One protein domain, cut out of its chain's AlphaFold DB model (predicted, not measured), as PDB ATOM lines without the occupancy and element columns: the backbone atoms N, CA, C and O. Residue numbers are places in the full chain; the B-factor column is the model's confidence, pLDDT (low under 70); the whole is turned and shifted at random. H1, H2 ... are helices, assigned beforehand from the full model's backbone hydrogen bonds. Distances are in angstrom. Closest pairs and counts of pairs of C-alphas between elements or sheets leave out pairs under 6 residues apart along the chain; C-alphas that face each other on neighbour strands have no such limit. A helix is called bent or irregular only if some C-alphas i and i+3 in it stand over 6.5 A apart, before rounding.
ATOM      1  N   SER A 296     180.110 199.013  76.778       95.19
ATOM      2  CA  SER A 296     179.357 199.899  75.868       95.19
ATOM      3  C   SER A 296     180.278 200.688  74.930       95.19
ATOM      4  O   SER A 296     181.148 201.447  75.363       95.19
ATOM      5  N   GLN A 297     180.046 200.549  73.623       95.69
ATOM      6  CA  GLN A 297     180.752 201.328  72.607       95.69
ATOM      7  C   GLN A 297     180.400 202.824  72.688       95.69
ATOM      8  O   GLN A 297     181.265 203.674  72.461       95.69
ATOM      9  N   PHE A 298     179.159 203.157  73.055       96.69
ATOM     10  CA  PHE A 298     178.702 204.534  73.227       96.69
ATOM     11  C   PHE A 298     179.419 205.243  74.385       96.69
ATOM     12  O   PHE A 298     179.915 206.359  74.212       96.69
ATOM     13  N   LEU A 299     179.522 204.590  75.549       96.88
ATOM     14  CA  LEU A 299     180.189 205.165  76.725       96.88
ATOM     15  C   LEU A 299     181.676 205.397  76.453       96.88
ATOM     16  O   LEU A 299     182.172 206.504  76.654       96.88
ATOM     17  N   ARG A 300     182.363 204.404  75.872       95.81
ATOM     18  CA  ARG A 300     183.767 204.553  75.469       95.81
ATOM     19  C   ARG A 300     183.956 205.721  74.516       95.81
ATOM     20  O   ARG A 300     184.856 206.533  74.723       95.81
ATOM     21  N   SER A 301     183.097 205.841  73.507       97.31
ATOM     22  CA  SER A 301     183.166 206.931  72.532       97.31
ATOM     23  C   SER A 301     182.940 208.309  73.154       97.31
ATOM     24  O   SER A 301     183.691 209.245  72.880       97.31
ATOM     25  N   SER A 302     181.998 208.412  74.090       97.88
ATOM     26  CA  SER A 302     181.661 209.666  74.775       97.88
ATOM     27  C   SER A 302     182.841 210.288  75.532       97.88
ATOM     28  O   SER A 302     182.894 211.508  75.687       97.88
ATOM     29  N   THR A 303     183.813 209.479  75.970       98.12
ATOM     30  CA  THR A 303     184.980 209.967  76.727       98.12
ATOM     31  C   THR A 303     186.087 210.588  75.862       98.12
ATOM     32  O   THR A 303     186.902 211.365  76.365       98.12
ATOM     33  N   GLN A 304     186.141 210.277  74.559       97.00
ATOM     34  CA  GLN A 304     187.338 210.517  73.735       97.00
ATOM     35  C   GLN A 304     187.665 212.001  73.543       97.00
ATOM     36  O   GLN A 304     188.832 212.391  73.598       97.00
ATOM     37  N   ILE A 305     186.647 212.843  73.358       97.44
ATOM     38  CA  ILE A 305     186.832 214.289  73.156       97.44
ATOM     39  C   ILE A 305     187.419 214.942  74.414       97.44
ATOM     40  O   ILE A 305     188.345 215.753  74.328       97.44
ATOM     41  N   THR A 306     186.913 214.566  75.589       98.50
ATOM     42  CA  THR A 306     187.392 215.083  76.875       98.50
ATOM     43  C   THR A 306     188.830 214.639  77.131       98.50
ATOM     44  O   THR A 306     189.656 215.481  77.474       98.50
ATOM     45  N   TRP A 307     189.172 213.368  76.870       98.38
ATOM     46  CA  TRP A 307     190.562 212.900  76.946       98.38
ATOM     47  C   TRP A 307     191.483 213.680  76.014       98.38
ATOM     48  O   TRP A 307     192.506 214.203  76.453       98.38
ATOM     49  N   GLY A 308     191.099 213.829  74.743       97.12
ATOM     50  CA  GLY A 308     191.872 214.599  73.774       97.12
ATOM     51  C   GLY A 308     192.090 216.050  74.208       97.12
ATOM     52  O   GLY A 308     193.163 216.594  73.954       97.12
ATOM     53  N   THR A 309     191.111 216.649  74.894       98.00
ATOM     54  CA  THR A 309     191.198 218.010  75.445       98.00
ATOM     55  C   THR A 309     192.120 218.077  76.662       98.00
ATOM     56  O   THR A 309     192.983 218.949  76.699       98.00
ATOM     57  N   LEU A 310     192.008 217.141  77.609       98.38
ATOM     58  CA  LEU A 310     192.888 217.058  78.781       98.38
ATOM     59  C   LEU A 310     194.352 216.850  78.372       98.38
ATOM     60  O   LEU A 310     195.242 217.549  78.848       98.38
ATOM     61  N   PHE A 311     194.605 215.933  77.437       98.00
ATOM     62  CA  PHE A 311     195.958 215.568  77.013       98.00
ATOM     63  C   PHE A 311     196.683 216.661  76.225       98.00
ATOM     64  O   PHE A 311     197.906 216.635  76.148       98.00
ATOM     65  N   ARG A 312     195.953 217.627  75.653       97.00
ATOM     66  CA  ARG A 312     196.540 218.785  74.956       97.00
ATOM     67  C   ARG A 312     196.515 220.074  75.780       97.00
ATOM     68  O   ARG A 312     196.980 221.102  75.296       97.00
ATOM     69  N   HIS A 313     195.915 220.052  76.967       98.38
ATOM     70  CA  HIS A 313     195.754 221.238  77.797       98.38
ATOM     71  C   HIS A 313     197.105 221.694  78.359       98.38
ATOM     72  O   HIS A 313     197.845 220.889  78.916       98.38
ATOM     73  N   GLU A 314     197.420 222.986  78.277       96.88
ATOM     74  CA  GLU A 314     198.766 223.521  78.534       96.88
ATOM     75  C   GLU A 314     199.320 223.225  79.940       96.88
ATOM     76  O   GLU A 314     200.516 222.954  80.090       96.88
ATOM     77  N   ILE A 315     198.446 223.265  80.951       97.50
ATOM     78  CA  ILE A 315     198.784 222.973  82.354       97.50
ATOM     79  C   ILE A 315     198.510 221.503  82.692       97.50
ATOM     80  O   ILE A 315     199.444 220.758  82.973       97.50
ATOM     81  N   LEU A 316     197.246 221.067  82.610       98.19
ATOM     82  CA  LEU A 316     196.818 219.713  82.991       98.19
ATOM     83  C   LEU A 316     197.597 218.583  82.300       98.19
ATOM     84  O   LEU A 316     197.847 217.569  82.937       98.19
ATOM     85  N   SER A 317     198.028 218.734  81.041       97.75
ATOM     86  CA  SER A 317     198.806 217.684  80.355       97.75
ATOM     87  C   SER A 317     200.145 217.367  81.029       97.75
ATOM     88  O   SER A 317     200.669 216.272  80.848       97.75
ATOM     89  N   LYS A 318     200.684 218.302  81.816       97.25
ATOM     90  CA  LYS A 318     201.953 218.167  82.542       97.25
ATOM     91  C   LYS A 318     201.758 217.684  83.981       97.25
ATOM     92  O   LYS A 318     202.742 217.432  84.671       97.25
ATOM     93  N   ASP A 319     200.513 217.579  84.445       98.19
ATOM     94  CA  ASP A 319     200.219 217.118  85.796       98.19
ATOM     95  C   ASP A 319     200.554 215.617  85.943       98.19
ATOM     96  O   ASP A 319     200.163 214.815  85.083       98.19
ATOM     97  N   PRO A 320     201.246 215.191  87.021       97.94
ATOM     98  CA  PRO A 320     201.637 213.794  87.214       97.94
ATOM     99  C   PRO A 320     200.473 212.795  87.171       97.94
ATOM    100  O   PRO A 320     200.646 211.673  86.690       97.94
ATOM    101  N   VAL A 321     199.282 213.185  87.641       98.00
ATOM    102  CA  VAL A 321     198.086 212.331  87.619       98.00
ATOM    103  C   VAL A 321     197.620 212.104  86.183       98.00
ATOM    104  O   VAL A 321     197.306 210.971  85.801       98.00
ATOM    105  N   ILE A 322     197.604 213.158  85.363       98.19
ATOM    106  CA  ILE A 322     197.234 213.061  83.948       98.19
ATOM    107  C   ILE A 322     198.263 212.235  83.176       98.19
ATOM    108  O   ILE A 322     197.870 211.347  82.419       98.19
ATOM    109  N   ILE A 323     199.558 212.444  83.421       97.81
ATOM    110  CA  ILE A 323     200.646 211.662  82.814       97.81
ATOM    111  C   ILE A 323     200.490 210.169  83.137       97.81
ATOM    112  O   ILE A 323     200.496 209.326  82.237       97.81
ATOM    113  N   GLN A 324     200.269 209.815  84.407       97.25
ATOM    114  CA  GLN A 324     200.038 208.421  84.796       97.25
ATOM    115  C   GLN A 324     198.780 207.845  84.126       97.25
ATOM    116  O   GLN A 324     198.741 206.675  83.732       97.25
ATOM    117  N   THR A 325     197.748 208.671  83.974       97.50
ATOM    118  CA  THR A 325     196.499 208.289  83.316       97.50
ATOM    119  C   THR A 325     196.684 208.064  81.817       97.50
ATOM    120  O   THR A 325     196.116 207.105  81.300       97.50
ATOM    121  N   MET A 326     197.521 208.842  81.120       96.44
ATOM    122  CA  MET A 326     197.864 208.608  79.707       96.44
ATOM    123  C   MET A 326     198.445 207.204  79.495       96.44
ATOM    124  O   MET A 326     198.042 206.497  78.573       96.44
ATOM    125  N   ILE A 327     199.328 206.755  80.393       94.25
ATOM    126  CA  ILE A 327     199.931 205.413  80.330       94.25
ATOM    127  C   ILE A 327     198.856 204.326  80.481       94.25
ATOM    128  O   ILE A 327     198.838 203.354  79.721       94.25
ATOM    129  N   LYS A 328     197.924 204.486  81.434       95.50
ATOM    130  CA  LYS A 328     196.779 203.568  81.593       95.50
ATOM    131  C   LYS A 328     195.873 203.596  80.356       95.50
ATOM    132  O   LYS A 328     195.490 202.545  79.848       95.50
ATOM    133  N   TYR A 329     195.597 204.787  79.831       95.00
ATOM    134  CA  TYR A 329     194.765 205.011  78.653       95.00
ATOM    135  C   TYR A 329     195.341 204.354  77.388       95.00
ATOM    136  O   TYR A 329     194.581 203.772  76.608       95.00
ATOM    137  N   PHE A 330     196.666 204.359  77.187       89.31
ATOM    138  CA  PHE A 330     197.291 203.615  76.085       89.31
ATOM    139  C   PHE A 330     196.984 202.122  76.161       89.31
ATOM    140  O   PHE A 330     196.612 201.520  75.153       89.31
ATOM    141  N   ARG A 331     197.065 201.530  77.358       88.94
ATOM    142  CA  ARG A 331     196.753 200.108  77.552       88.94
ATOM    143  C   ARG A 331     195.282 199.814  77.245       88.94
ATOM    144  O   ARG A 331     194.996 198.876  76.509       88.94
ATOM    145  N   THR A 332     194.367 200.657  77.720       89.56
ATOM    146  CA  THR A 332     192.929 200.564  77.410       89.56
ATOM    147  C   THR A 332     192.632 200.745  75.917       89.56
ATOM    148  O   THR A 332     191.724 200.129  75.361       89.56
ATOM    149  N   THR A 333     193.408 201.571  75.220       85.25
ATOM    150  CA  THR A 333     193.214 201.799  73.784       85.25
ATOM    151  C   THR A 333     193.466 200.535  72.962       85.25
ATOM    152  O   THR A 333     192.760 200.296  71.982       85.25
ATOM    153  N   MET A 334     194.395 199.673  73.388       80.38
ATOM    154  CA  MET A 334     194.684 198.419  72.683       80.38
ATOM    155  C   MET A 334     193.453 197.510  72.583       80.38
ATOM    156  O   MET A 334     193.207 196.924  71.531       80.38
ATOM    157  N   THR A 335     192.646 197.431  73.645       84.00
ATOM    158  CA  THR A 335     191.396 196.656  73.641       84.00
ATOM    159  C   THR A 335     190.285 197.378  72.887       84.00
ATOM    160  O   THR A 335     189.510 196.748  72.175       84.00
ATOM    161  N   ASN A 336     190.226 198.706  72.985       85.88
ATOM    162  CA  ASN A 336     189.169 199.505  72.365       85.88
ATOM    163  C   ASN A 336     189.255 199.586  70.834       85.88
ATOM    164  O   ASN A 336     188.231 199.747  70.175       85.88
ATOM    165  N   LEU A 337     190.451 199.444  70.256       82.00
ATOM    166  CA  LEU A 337     190.640 199.453  68.801       82.00
ATOM    167  C   LEU A 337     190.213 198.144  68.118       82.00
ATOM    168  O   LEU A 337     190.083 198.111  66.886       82.00
ATOM    169  N   VAL A 338     189.986 197.080  68.894       83.31
ATOM    170  CA  VAL A 338     189.463 195.807  68.394       83.31
ATOM    171  C   VAL A 338     187.982 195.976  68.061       83.31
ATOM    172  O   VAL A 338     187.177 196.395  68.888       83.31
ATOM    173  N   LYS A 339     187.621 195.669  66.814       85.94
ATOM    174  CA  LYS A 339     186.269 195.877  66.289       85.94
ATOM    175  C   LYS A 339     185.348 194.704  66.610       85.94
ATOM    176  O   LYS A 339     185.032 193.924  65.725       85.94
ATOM    177  N   THR A 340     184.931 194.575  67.859       88.25
ATOM    178  CA  THR A 340     183.999 193.534  68.339       88.25
ATOM    179  C   THR A 340     182.714 194.154  68.878       88.25
ATOM    180  O   THR A 340     182.665 195.365  69.084       88.25
ATOM    181  N   GLY A 341     181.687 193.343  69.160       90.88
ATOM    182  CA  GLY A 341     180.457 193.855  69.769       90.88
ATOM    183  C   GLY A 341     179.378 194.270  68.771       90.88
ATOM    184  O   GLY A 341     178.617 195.184  69.067       90.88
ATOM    185  N   PHE A 342     179.322 193.643  67.594       93.12
ATOM    186  CA  PHE A 342     178.263 193.902  66.612       93.12
ATOM    187  C   PHE A 342     176.879 193.530  67.183       93.12
ATOM    188  O   PHE A 342     176.783 192.483  67.836       93.12
ATOM    189  N   PRO A 343     175.818 194.325  66.929       95.06
ATOM    190  CA  PRO A 343     174.450 194.008  67.352       95.06
ATOM    191  C   PRO A 343     173.975 192.604  66.950       95.06
ATOM    192  O   PRO A 343     173.325 191.929  67.753       95.06
ATOM    193  N   SER A 344     174.340 192.138  65.749       93.81
ATOM    194  CA  SER A 344     173.962 190.817  65.222       93.81
ATOM    195  C   SER A 344     174.696 189.631  65.865       93.81
ATOM    196  O   SER A 344     174.297 188.478  65.676       93.81
ATOM    197  N   LYS A 345     175.774 189.885  66.619       90.88
ATOM    198  CA  LYS A 345     176.670 188.858  67.175       90.88
ATOM    199  C   LYS A 345     176.494 188.695  68.686       90.88
ATOM    200  O   LYS A 345     175.797 189.463  69.341       90.88
ATOM    201  N   ASN A 346     177.159 187.679  69.235       91.56
ATOM    202  CA  ASN A 346     177.271 187.399  70.675       91.56
ATOM    203  C   ASN A 346     178.717 187.035  71.057       91.56
ATOM    204  O   ASN A 346     178.956 186.156  71.877       91.56
ATOM    205  N   ASP A 347     179.692 187.670  70.406       85.62
ATOM    206  CA  ASP A 347     181.125 187.388  70.571       85.62
ATOM    207  C   ASP A 347     181.789 188.211  71.689       85.62
ATOM    208  O   ASP A 347     182.944 187.975  72.041       85.62
ATOM    209  N   SER A 348     181.066 189.180  72.257       88.38
ATOM    210  CA  SER A 348     181.585 190.132  73.233       88.38
ATOM    211  C   SER A 348     180.480 190.628  74.175       88.38
ATOM    212  O   SER A 348     179.348 190.824  73.725       88.38
ATOM    213  N   PRO A 349     180.792 190.953  75.447       89.62
ATOM    214  CA  PRO A 349     179.866 191.658  76.343       89.62
ATOM    215  C   PRO A 349     179.355 192.993  75.773       89.62
ATOM    216  O   PRO A 349     178.300 193.481  76.168       89.62
ATOM    217  N   SER A 350     180.083 193.586  74.820       91.50
ATOM    218  CA  SER A 350     179.680 194.804  74.113       91.50
ATOM    219  C   SER A 350     178.431 194.621  73.237       91.50
ATOM    220  O   SER A 350     177.744 195.608  72.998       91.50
ATOM    221  N   CYS A 351     178.116 193.400  72.777       92.44
ATOM    222  CA  CYS A 351     176.980 193.125  71.884       92.44
ATOM    223  C   CYS A 351     175.630 193.558  72.476       92.44
ATOM    224  O   CYS A 351     174.822 194.145  71.762       92.44
ATOM    225  N   GLU A 352     175.397 193.319  73.771       91.00
ATOM    226  CA  GLU A 352     174.136 193.697  74.430       91.00
ATOM    227  C   GLU A 352     173.933 195.214  74.447       91.00
ATOM    228  O   GLU A 352     172.867 195.712  74.095       91.00
ATOM    229  N   TYR A 353     174.977 195.976  74.779       94.06
ATOM    230  CA  TYR A 353     174.912 197.437  74.734       94.06
ATOM    231  C   TYR A 353     174.742 197.949  73.303       94.06
ATOM    232  O   TYR A 353     173.962 198.867  73.073       94.06
ATOM    233  N   SER A 354     175.423 197.333  72.334       95.62
ATOM    234  CA  SER A 354     175.273 197.700  70.928       95.62
ATOM    235  C   SER A 354     173.851 197.469  70.414       95.62
ATOM    236  O   SER A 354     173.358 198.303  69.668       95.62
ATOM    237  N   ARG A 355     173.159 196.406  70.850       94.69
ATOM    238  CA  ARG A 355     171.736 196.183  70.531       94.69
ATOM    239  C   ARG A 355     170.805 197.251  71.107       94.69
ATOM    240  O   ARG A 355     169.738 197.480  70.556       94.69
ATOM    241  N   HIS A 356     171.192 197.882  72.215       93.19
ATOM    242  CA  HIS A 356     170.450 199.009  72.784       93.19
ATOM    243  C   HIS A 356     170.734 200.340  72.076       93.19
ATOM    244  O   HIS A 356     169.900 201.241  72.133       93.19
ATOM    245  N   ASP A 357     171.914 200.494  71.474       96.25
ATOM    246  CA  ASP A 357     172.387 201.775  70.936       96.25
ATOM    247  C   ASP A 357     172.263 201.901  69.414       96.25
ATOM    248  O   ASP A 357     172.248 203.022  68.905       96.25
ATOM    249  N   PHE A 358     172.225 200.778  68.693       96.75
ATOM    250  CA  PHE A 358     172.285 200.736  67.235       96.75
ATOM    251  C   PHE A 358     171.215 199.803  66.674       96.75
ATOM    252  O   PHE A 358     171.046 198.682  67.155       96.75
ATOM    253  N   ASP A 359     170.556 200.244  65.603       95.88
ATOM    254  CA  ASP A 359     169.514 199.466  64.927       95.88
ATOM    255  C   ASP A 359     170.104 198.340  64.059       95.88
ATOM    256  O   ASP A 359     169.451 197.322  63.814       95.88
ATOM    257  N   SER A 360     171.345 198.512  63.587       96.69
ATOM    258  CA  SER A 360     172.006 197.605  62.645       96.69
ATOM    259  C   SER A 360     173.526 197.516  62.834       96.69
ATOM    260  O   SER A 360     174.166 198.353  63.484       96.69
ATOM    261  N   ASP A 361     174.132 196.495  62.221       96.44
ATOM    262  CA  ASP A 361     175.588 196.341  62.164       96.44
ATOM    263  C   ASP A 361     176.248 197.464  61.345       96.44
ATOM    264  O   ASP A 361     177.380 197.860  61.638       96.44
ATOM    265  N   GLU A 362     175.554 198.000  60.339       96.31
ATOM    266  CA  GLU A 362     175.987 199.140  59.533       96.31
ATOM    267  C   GLU A 362     176.093 200.422  60.369       96.31
ATOM    268  O   GLU A 362     177.113 201.119  60.294       96.31
ATOM    269  N   ASP A 363     175.092 200.700  61.209       97.56
ATOM    270  CA  ASP A 363     175.095 201.851  62.119       97.56
ATOM    271  C   ASP A 363     176.229 201.736  63.138       97.56
ATOM    272  O   ASP A 363     177.028 202.668  63.302       97.56
ATOM    273  N   PHE A 364     176.371 200.555  63.750       97.06
ATOM    274  CA  PHE A 364     177.485 200.251  64.646       97.06
ATOM    275  C   PHE A 364     178.837 200.464  63.949       97.06
ATOM    276  O   PHE A 364     179.746 201.087  64.502       97.06
ATOM    277  N   ASN A 365     178.985 199.974  62.717       93.31
ATOM    278  CA  ASN A 365     180.213 200.085  61.939       93.31
ATOM    279  C   ASN A 365     180.575 201.555  61.658       93.31
ATOM    280  O   ASN A 365     181.721 201.957  61.886       93.31
ATOM    281  N   SER A 366     179.606 202.361  61.217       95.12
ATOM    282  CA  SER A 366     179.773 203.802  60.987       95.12
ATOM    283  C   SER A 366     180.203 204.537  62.263       95.12
ATOM    284  O   SER A 366     181.202 205.272  62.272       95.12
ATOM    285  N   PHE A 367     179.519 204.261  63.377       96.56
ATOM    286  CA  PHE A 367     179.838 204.834  64.682       96.56
ATOM    287  C   PHE A 367     181.241 204.437  65.160       96.56
ATOM    288  O   PHE A 367     182.025 205.288  65.587       96.56
ATOM    289  N   PHE A 368     181.607 203.159  65.030       93.12
ATOM    290  CA  PHE A 368     182.914 202.644  65.436       93.12
ATOM    291  C   PHE A 368     184.068 203.278  64.647       93.12
ATOM    292  O   PHE A 368     185.133 203.554  65.202       93.12
ATOM    293  N   ASN A 369     183.877 203.547  63.354       88.31
ATOM    294  CA  ASN A 369     184.903 204.208  62.543       88.31
ATOM    295  C   ASN A 369     185.128 205.659  63.003       88.31
ATOM    296  O   ASN A 369     186.277 206.095  63.109       88.31
ATOM    297  N   SER A 370     184.053 206.374  63.350       92.38
ATOM    298  CA  SER A 370     184.133 207.725  63.929       92.38
ATOM    299  C   SER A 370     184.834 207.714  65.291       92.38
ATOM    300  O   SER A 370     185.739 208.515  65.535       92.38
ATOM    301  N   PHE A 371     184.488 206.747  66.144       92.75
ATOM    302  CA  PHE A 371     185.156 206.507  67.422       92.75
ATOM    303  C   PHE A 371     186.668 206.295  67.262       92.75
ATOM    304  O   PHE A 371     187.457 206.958  67.933       92.75
ATOM    305  N   ARG A 372     187.095 205.417  66.342       88.38
ATOM    306  CA  ARG A 372     188.524 205.157  66.086       88.38
ATOM    307  C   ARG A 372     189.279 206.416  65.677       88.38
ATOM    308  O   ARG A 372     190.426 206.588  66.083       88.38
ATOM    309  N   ALA A 373     188.664 207.282  64.871       87.06
ATOM    310  CA  ALA A 373     189.287 208.535  64.456       87.06
ATOM    311  C   ALA A 373     189.528 209.467  65.658       87.06
ATOM    312  O   ALA A 373     190.639 209.978  65.817       87.06
ATOM    313  N   GLN A 374     188.523 209.619  66.529       90.12
ATOM    314  CA  GLN A 374     188.611 210.427  67.752       90.12
ATOM    315  C   GLN A 374     189.619 209.851  68.753       90.12
ATOM    316  O   GLN A 374     190.476 210.575  69.255       90.12
ATOM    317  N   GLN A 375     189.580 208.537  68.991       90.06
ATOM    318  CA  GLN A 375     190.554 207.857  69.844       90.06
ATOM    319  C   GLN A 375     191.979 208.019  69.296       90.06
ATOM    320  O   GLN A 375     192.906 208.301  70.049       90.06
ATOM    321  N   GLY A 376     192.161 207.930  67.975       86.88
ATOM    322  CA  GLY A 376     193.449 208.189  67.335       86.88
ATOM    323  C   GLY A 376     193.975 209.610  67.573       86.88
ATOM    324  O   GLY A 376     195.184 209.798  67.689       86.88
ATOM    325  N   GLU A 377     193.101 210.617  67.663       88.94
ATOM    326  CA  GLU A 377     193.495 211.986  68.026       88.94
ATOM    327  C   GLU A 377     193.904 212.106  69.497       88.94
ATOM    328  O   GLU A 377     194.952 212.683  69.789       88.94
ATOM    329  N   ALA A 378     193.138 211.518  70.416       92.81
ATOM    330  CA  ALA A 378     193.489 211.506  71.835       92.81
ATOM    331  C   ALA A 378     194.833 210.795  72.085       92.81
ATOM    332  O   ALA A 378     195.686 211.334  72.791       92.81
ATOM    333  N   VAL A 379     195.075 209.654  71.426       90.56
ATOM    334  CA  VAL A 379     196.374 208.954  71.450       90.56
ATOM    335  C   VAL A 379     197.493 209.861  70.944       90.56
ATOM    336  O   VAL A 379     198.520 209.962  71.605       90.56
ATOM    337  N   ARG A 380     197.303 210.575  69.823       88.88
ATOM    338  CA  ARG A 380     198.305 211.535  69.318       88.88
ATOM    339  C   ARG A 380     198.656 212.598  70.345       88.88
ATOM    340  O   ARG A 380     199.836 212.890  70.522       88.88
ATOM    341  N   ASN A 381     197.650 213.174  70.997       92.19
ATOM    342  CA  ASN A 381     197.867 214.203  72.010       92.19
ATOM    343  C   ASN A 381     198.634 213.635  73.211       92.19
ATOM    344  O   ASN A 381     199.606 214.250  73.633       92.19
ATOM    345  N   ALA A 382     198.287 212.436  73.685       93.06
ATOM    346  CA  ALA A 382     199.027 211.768  74.756       93.06
ATOM    347  C   ALA A 382     200.483 211.451  74.358       93.06
ATOM    348  O   ALA A 382     201.404 211.711  75.125       93.06
ATOM    349  N   CYS A 383     200.728 210.957  73.141       90.38
ATOM    350  CA  CYS A 383     202.079 210.618  72.674       90.38
ATOM    351  C   CYS A 383     202.995 211.833  72.506       90.38
ATOM    352  O   CYS A 383     204.209 211.678  72.547       90.38
ATOM    353  N   ARG A 384     202.444 213.041  72.332       91.12
ATOM    354  CA  ARG A 384     203.242 214.278  72.352       91.12
ATOM    355  C   ARG A 384     203.806 214.590  73.738       91.12
ATOM    356  O   ARG A 384     204.795 215.306  73.825       91.12
ATOM    357  N   VAL A 385     203.173 214.075  74.790       93.88
ATOM    358  CA  VAL A 385     203.550 214.312  76.188       93.88
ATOM    359  C   VAL A 385     204.416 213.169  76.724       93.88
ATOM    360  O   VAL A 385     205.440 213.423  77.346       93.88
ATOM    361  N   VAL A 386     204.038 211.918  76.442       93.38
ATOM    362  CA  VAL A 386     204.726 210.691  76.898       93.38
ATOM    363  C   VAL A 386     205.110 209.779  75.717       93.38
ATOM    364  O   VAL A 386     204.527 208.706  75.521       93.38
ATOM    365  N   PRO A 387     206.053 210.212  74.856       90.75
ATOM    366  CA  PRO A 387     206.385 209.500  73.620       90.75
ATOM    367  C   PRO A 387     207.044 208.139  73.859       90.75
ATOM    368  O   PRO A 387     206.770 207.194  73.116       90.75
ATOM    369  N   LEU A 388     207.898 208.018  74.881       91.06
ATOM    370  CA  LEU A 388     208.652 206.792  75.150       91.06
ATOM    371  C   LEU A 388     207.728 205.665  75.621       91.06
ATOM    372  O   LEU A 388     207.778 204.560  75.083       91.06
ATOM    373  N   GLU A 389     206.843 205.959  76.571       91.00
ATOM    374  CA  GLU A 389     205.858 205.017  77.097       91.00
ATOM    375  C   GLU A 389     204.873 204.591  76.009       91.00
ATOM    376  O   GLU A 389     204.568 203.403  75.880       91.00
ATOM    377  N   GLY A 390     204.407 205.545  75.193       87.38
ATOM    378  CA  GLY A 390     203.558 205.255  74.040       87.38
ATOM    379  C   GLY A 390     204.242 204.293  73.065       87.38
ATOM    380  O   GLY A 390     203.678 203.250  72.725       87.38
ATOM    381  N   PHE A 391     205.483 204.597  72.672       86.31
ATOM    382  CA  PHE A 391     206.269 203.750  71.775       86.31
ATOM    383  C   PHE A 391     206.491 202.348  72.348       86.31
ATOM    384  O   PHE A 391     206.287 201.361  71.641       86.31
ATOM    385  N   GLN A 392     206.869 202.245  73.625       89.69
ATOM    386  CA  GLN A 392     207.126 200.962  74.270       89.69
ATOM    387  C   GLN A 392     205.872 200.079  74.291       89.69
ATOM    388  O   GLN A 392     205.937 198.927  73.865       89.69
ATOM    389  N   ILE A 393     204.724 200.616  74.712       87.00
ATOM    390  CA  ILE A 393     203.458 199.866  74.743       87.00
ATOM    391  C   ILE A 393     203.069 199.407  73.331       87.00
ATOM    392  O   ILE A 393     202.638 198.270  73.133       87.00
ATOM    393  N   ALA A 394     203.254 200.268  72.328       82.38
ATOM    394  CA  ALA A 394     202.967 199.926  70.941       82.38
ATOM    395  C   ALA A 394     203.893 198.819  70.406       82.38
ATOM    396  O   ALA A 394     203.434 197.913  69.708       82.38
ATOM    397  N   ALA A 395     205.182 198.870  70.754       83.69
ATOM    398  CA  ALA A 395     206.169 197.861  70.387       83.69
ATOM    399  C   ALA A 395     205.873 196.507  71.050       83.69
ATOM    400  O   ALA A 395     205.867 195.487  70.360       83.69
ATOM    401  N   GLU A 396     205.562 196.496  72.351       86.38
ATOM    402  CA  GLU A 396     205.139 195.299  73.091       86.38
ATOM    403  C   GLU A 396     203.907 194.657  72.438       86.38
ATOM    404  O   GLU A 396     203.863 193.445  72.212       86.38
ATOM    405  N   TRP A 397     202.922 195.472  72.053       81.50
ATOM    406  CA  TRP A 397     201.713 194.969  71.408       81.50
ATOM    407  C   TRP A 397     201.974 194.416  70.004       81.50
ATOM    408  O   TRP A 397     201.440 193.363  69.645       81.50
ATOM    409  N   LEU A 398     202.822 195.079  69.213       80.88
ATOM    410  CA  LEU A 398     203.231 194.587  67.898       80.88
ATOM    411  C   LEU A 398     203.966 193.246  68.010       80.88
ATOM    412  O   LEU A 398     203.646 192.315  67.270       80.88
ATOM    413  N   GLN A 399     204.905 193.125  68.952       84.50
ATOM    414  CA  GLN A 399     205.614 191.873  69.220       84.50
ATOM    415  C   GLN A 399     204.639 190.754  69.594       84.50
ATOM    416  O   GLN A 399     204.704 189.678  68.999       84.50
ATOM    417  N   TYR A 400     203.681 191.032  70.485       82.56
ATOM    418  CA  TYR A 400     202.634 190.079  70.854       82.56
ATOM    419  C   TYR A 400     201.819 189.608  69.639       82.56
ATOM    420  O   TYR A 400     201.544 188.417  69.489       82.56
ATOM    421  N   GLN A 401     201.446 190.517  68.733       73.56
ATOM    422  CA  GLN A 401     200.710 190.154  67.516       73.56
ATOM    423  C   GLN A 401     201.547 189.300  66.555       73.56
ATOM    424  O   GLN A 401     201.007 188.410  65.901       73.56
ATOM    425  N   ILE A 402     202.855 189.547  66.459       79.56
ATOM    426  CA  ILE A 402     203.760 188.746  65.623       79.56
ATOM    427  C   ILE A 402     203.940 187.340  66.210       79.56
ATOM    428  O   ILE A 402     203.973 186.371  65.454       79.56
ATOM    429  N   SER A 403     204.020 187.210  67.538       84.00
ATOM    430  CA  SER A 403     204.238 185.923  68.212       84.00
ATOM    431  C   SER A 403     202.977 185.069  68.373       84.00
ATOM    432  O   SER A 403     203.090 183.871  68.618       84.00
ATOM    433  N   THR A 404     201.783 185.659  68.272       77.88
ATOM    434  CA  THR A 404     200.518 184.955  68.534       77.88
ATOM    435  C   THR A 404     199.901 184.399  67.239       77.88
ATOM    436  O   THR A 404     199.708 185.170  66.287       77.88
ATOM    437  N   PRO A 405     199.549 183.093  67.184       70.88
ATOM    438  CA  PRO A 405     198.852 182.491  66.046       70.88
ATOM    439  C   PRO A 405     197.534 183.211  65.738       70.88
ATOM    440  O   PRO A 405     196.795 183.580  66.648       70.88
ATOM    441  N   GLU A 424     186.054 191.570  57.182       34.53
ATOM    442  CA  GLU A 424     185.712 190.340  57.930       34.53
ATOM    443  C   GLU A 424     186.840 189.792  58.807       34.53
ATOM    444  O   GLU A 424     186.631 188.885  59.606       34.53
ATOM    445  N   ASP A 425     188.024 190.395  58.745       40.56
ATOM    446  CA  ASP A 425     189.203 189.856  59.411       40.56
ATOM    447  C   ASP A 425     189.455 190.600  60.741       40.56
ATOM    448  O   ASP A 425     190.247 191.548  60.830       40.56
ATOM    449  N   LEU A 426     188.708 190.202  61.781       43.25
ATOM    450  CA  LEU A 426     188.742 190.762  63.148       43.25
ATOM    451  C   LEU A 426     190.173 190.866  63.710       43.25
ATOM    452  O   LEU A 426     190.513 191.849  64.374       43.25
ATOM    453  N   GLY A 427     191.038 189.902  63.377       40.19
ATOM    454  CA  GLY A 427     192.451 189.894  63.762       40.19
ATOM    455  C   GLY A 427     193.326 190.864  62.956       40.19
ATOM    456  O   GLY A 427     194.191 191.539  63.525       40.19
ATOM    457  N   ARG A 428     193.104 191.008  61.639       41.44
ATOM    458  CA  ARG A 428     193.902 191.925  60.796       41.44
ATOM    459  C   ARG A 428     193.496 193.390  60.952       41.44
ATOM    460  O   ARG A 428     194.372 194.253  60.929       41.44
ATOM    461  N   GLY A 429     192.215 193.696  61.180       43.56
ATOM    462  CA  GLY A 429     191.735 195.070  61.407       43.56
ATOM    463  C   GLY A 429     192.293 195.724  62.682       43.56
ATOM    464  O   GLY A 429     192.515 196.942  62.712       43.56
ATOM    465  N   GLY A 430     192.576 194.910  63.709       42.34
ATOM    466  CA  GLY A 430     193.326 195.307  64.904       42.34
ATOM    467  C   GLY A 430     194.807 195.554  64.603       42.34
ATOM    468  O   GLY A 430     195.325 196.615  64.939       42.34
ATOM    469  N   ARG A 431     195.469 194.643  63.870       43.50
ATOM    470  CA  ARG A 431     196.888 194.766  63.462       43.50
ATOM    471  C   ARG A 431     197.178 195.978  62.576       43.50
ATOM    472  O   ARG A 431     198.175 196.657  62.794       43.50
ATOM    473  N   VAL A 432     196.297 196.310  61.632       45.81
ATOM    474  CA  VAL A 432     196.427 197.543  60.830       45.81
ATOM    475  C   VAL A 432     196.294 198.781  61.720       45.81
ATOM    476  O   VAL A 432     197.019 199.750  61.523       45.81
ATOM    477  N   CYS A 433     195.434 198.749  62.743       42.06
ATOM    478  CA  CYS A 433     195.330 199.851  63.699       42.06
ATOM    479  C   CYS A 433     196.562 199.973  64.598       42.06
ATOM    480  O   CYS A 433     196.961 201.096  64.891       42.06
ATOM    481  N   VAL A 434     197.186 198.851  64.981       43.38
ATOM    482  CA  VAL A 434     198.483 198.825  65.681       43.38
ATOM    483  C   VAL A 434     199.547 199.473  64.808       43.38
ATOM    484  O   VAL A 434     200.208 200.389  65.268       43.38
ATOM    485  N   CYS A 435     199.660 199.092  63.532       42.06
ATOM    486  CA  CYS A 435     200.607 199.715  62.606       42.06
ATOM    487  C   CYS A 435     200.318 201.203  62.376       42.06
ATOM    488  O   CYS A 435     201.253 201.986  62.313       42.06
ATOM    489  N   VAL A 436     199.052 201.631  62.294       45.44
ATOM    490  CA  VAL A 436     198.704 203.059  62.182       45.44
ATOM    491  C   VAL A 436     199.019 203.805  63.477       45.44
ATOM    492  O   VAL A 436     199.563 204.896  63.403       45.44
ATOM    493  N   CYS A 437     198.753 203.230  64.652       43.78
ATOM    494  CA  CYS A 437     199.121 203.825  65.936       43.78
ATOM    495  C   CYS A 437     200.642 203.891  66.097       43.78
ATOM    496  O   CYS A 437     201.145 204.934  66.480       43.78
ATOM    497  N   VAL A 438     201.380 202.842  65.723       47.12
ATOM    498  CA  VAL A 438     202.848 202.824  65.666       47.12
ATOM    499  C   VAL A 438     203.355 203.871  64.672       47.12
ATOM    500  O   VAL A 438     204.205 204.661  65.041       47.12
ATOM    501  N   CYS A 439     202.812 203.977  63.458       46.88
ATOM    502  CA  CYS A 439     203.210 205.000  62.479       46.88
ATOM    503  C   CYS A 439     202.872 206.424  62.935       46.88
ATOM    504  O   CYS A 439     203.627 207.354  62.672       46.88
ATOM    505  N   VAL A 440     201.746 206.612  63.621       48.16
ATOM    506  CA  VAL A 440     201.346 207.887  64.224       48.16
ATOM    507  C   VAL A 440     202.264 208.245  65.396       48.16
ATOM    508  O   VAL A 440     202.694 209.390  65.493       48.16
ATOM    509  N   MET A 441     202.618 207.276  66.240       47.66
ATOM    510  CA  MET A 441     203.567 207.434  67.345       47.66
ATOM    511  C   MET A 441     204.991 207.706  66.843       47.66
ATOM    512  O   MET A 441     205.664 208.598  67.349       47.66
ATOM    513  N   VAL A 442     205.424 207.007  65.791       43.72
ATOM    514  CA  VAL A 442     206.733 207.178  65.147       43.72
ATOM    515  C   VAL A 442     206.824 208.526  64.422       43.72
ATOM    516  O   VAL A 442     207.822 209.217  64.587       43.72
ATOM    517  N   ASN A 443     205.789 208.969  63.695       41.03
ATOM    518  CA  ASN A 443     205.795 210.290  63.042       41.03
ATOM    519  C   ASN A 443     205.830 211.461  64.039       41.03
ATOM    520  O   ASN A 443     206.415 212.497  63.729       41.03
ATOM    521  N   VAL A 444     205.233 211.319  65.229       42.97
ATOM    522  CA  VAL A 444     205.313 212.344  66.288       42.97
ATOM    523  C   VAL A 444     206.727 212.422  66.877       42.97
ATOM    524  O   VAL A 444     207.241 213.526  67.040       42.97
ATOM    525  N   SER A 445     207.396 211.287  67.115       35.72
ATOM    526  CA  SER A 445     208.792 211.280  67.584       35.72
ATOM    527  C   SER A 445     209.779 211.817  66.541       35.72
ATOM    528  O   SER A 445     210.666 212.590  66.890       35.72
ATOM    529  N   VAL A 446     209.610 211.470  65.257       37.25
ATOM    530  CA  VAL A 446     210.506 211.937  64.178       37.25
ATOM    531  C   VAL A 446     210.314 213.433  63.881       37.25
ATOM    532  O   VAL A 446     211.277 214.129  63.569       37.25
ATOM    533  N   GLY A 447     209.096 213.966  64.031       32.12
ATOM    534  CA  GLY A 447     208.819 215.397  63.857       32.12
ATOM    535  C   GLY A 447     209.487 216.297  64.906       32.12
ATOM    536  O   GLY A 447     209.888 217.410  64.574       32.12
ATOM    537  N   ASN A 448     209.663 215.807  66.139       34.88
ATOM    538  CA  ASN A 448     210.366 216.542  67.196       34.88
ATOM    539  C   ASN A 448     211.896 216.433  67.076       34.88
ATOM    540  O   ASN A 448     212.586 217.404  67.369       34.88
ATOM    541  N   SER A 449     212.440 215.319  66.570       29.11
ATOM    542  CA  SER A 449     213.893 215.186  66.364       29.11
ATOM    543  C   SER A 449     214.439 216.025  65.201       29.11
ATOM    544  O   SER A 449     215.627 216.314  65.167       29.11
ATOM    545  N   VAL A 450     213.598 216.443  64.247       30.56
ATOM    546  CA  VAL A 450     214.040 217.227  63.070       30.56
ATOM    547  C   VAL A 450     214.031 218.747  63.331       30.56
ATOM    548  O   VAL A 450     214.574 219.512  62.538       30.56
ATOM    549  N   LEU A 451     213.485 219.208  64.465       29.58
ATOM    550  CA  LEU A 451     213.460 220.632  64.838       29.58
ATOM    551  C   LEU A 451     214.481 221.030  65.920       29.58
ATOM    552  O   LEU A 451     214.704 222.223  66.102       29.58
ATOM    553  N   GLU A 452     215.164 220.080  66.568       27.89
ATOM    554  CA  GLU A 452     216.233 220.379  67.543       27.89
ATOM    555  C   GLU A 452     217.660 220.305  66.965       27.89
ATOM    556  O   GLU A 452     218.602 220.756  67.612       27.89
ATOM    557  N   GLU A 453     217.843 219.859  65.716       30.84
ATOM    558  CA  GLU A 453     219.167 219.768  65.064       30.84
ATOM    559  C   GLU A 453     219.501 220.936  64.107       30.84
ATOM    560  O   GLU A 453     220.445 220.853  63.326       30.84
TER     561      GLU A 453
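AT A GLANCE: This is residues 296 to 405 and 424 to 453 of the 457 residues of the protein "Exportin 5" of Hucho hucho (huchen) (UniProt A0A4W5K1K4). Five helices, H1, H2, H4, H5 and H6, make an up-and-down bundle, each running against the one before it; H4 has H1, H2 and H6 packed on it, and H5 packs on H2 and H6. Short H3 sits at one end, beside the start of H1. The 140 printed residues hold six named helices, H1 to H6 in order, and no named strand: all helix. The whole is compact, radius of gyration of the C-alphas 16.1 A, spanning 53 by 36 by 22 A.

IN THESE COORDINATES: Find C-alpha 361 at (175.588, 196.341, 62.164); from there H4, residues 361 to 385, runs 36.1 A. H1 is residues 297 to 312, irregular, with C-alphas 302 and 305 7.1 A apart; H2 is 320 to 336, H3 350 to 357, H5 387 to 403. H6, residues 426 to 449, runs 35.2 A to C-alpha 449 at (213.893, 215.186, 66.364).

HOW THE PARTS SIT: Start at Gly 308 and Ala 378, the closest C-alphas of H1 and H4, 4.0 A apart; these helices touch at a shallow tilt of 22 degrees, the same way. H4 touches H6 with residues 376 to 384 alone, closest at C-alphas Cys 383 and Met 441, 6.4 A. H5 and H6 touch, opposite ways, at 32 degrees, a shallow tilt; C-alphas 394 and 438 come closest, 6.0 A. H1 and H2, a helical hairpin, only just touch, with 3 pairs of C-alphas within 8 A, the closest Phe 311 and Ile 322, 7.5 A. H3 and H6 are apart. Every O i to N i+4 pair is within hydrogen-bond range in H3 and H5; H1 has 9 of 12, H2 12 of 13, H4 20 of 21, H6 19 of 20.

THE WHOLE: Look to Ser 344 and Glu 453 for the C-alphas farthest apart, 53.7 A. Residues 406 to 423 are not printed; C-alphas 405 and 424 are 17.3 A apart across this cut. The link from H2 to H3 is long, 13 residues. Residues 424 to 453 have pLDDT under 70.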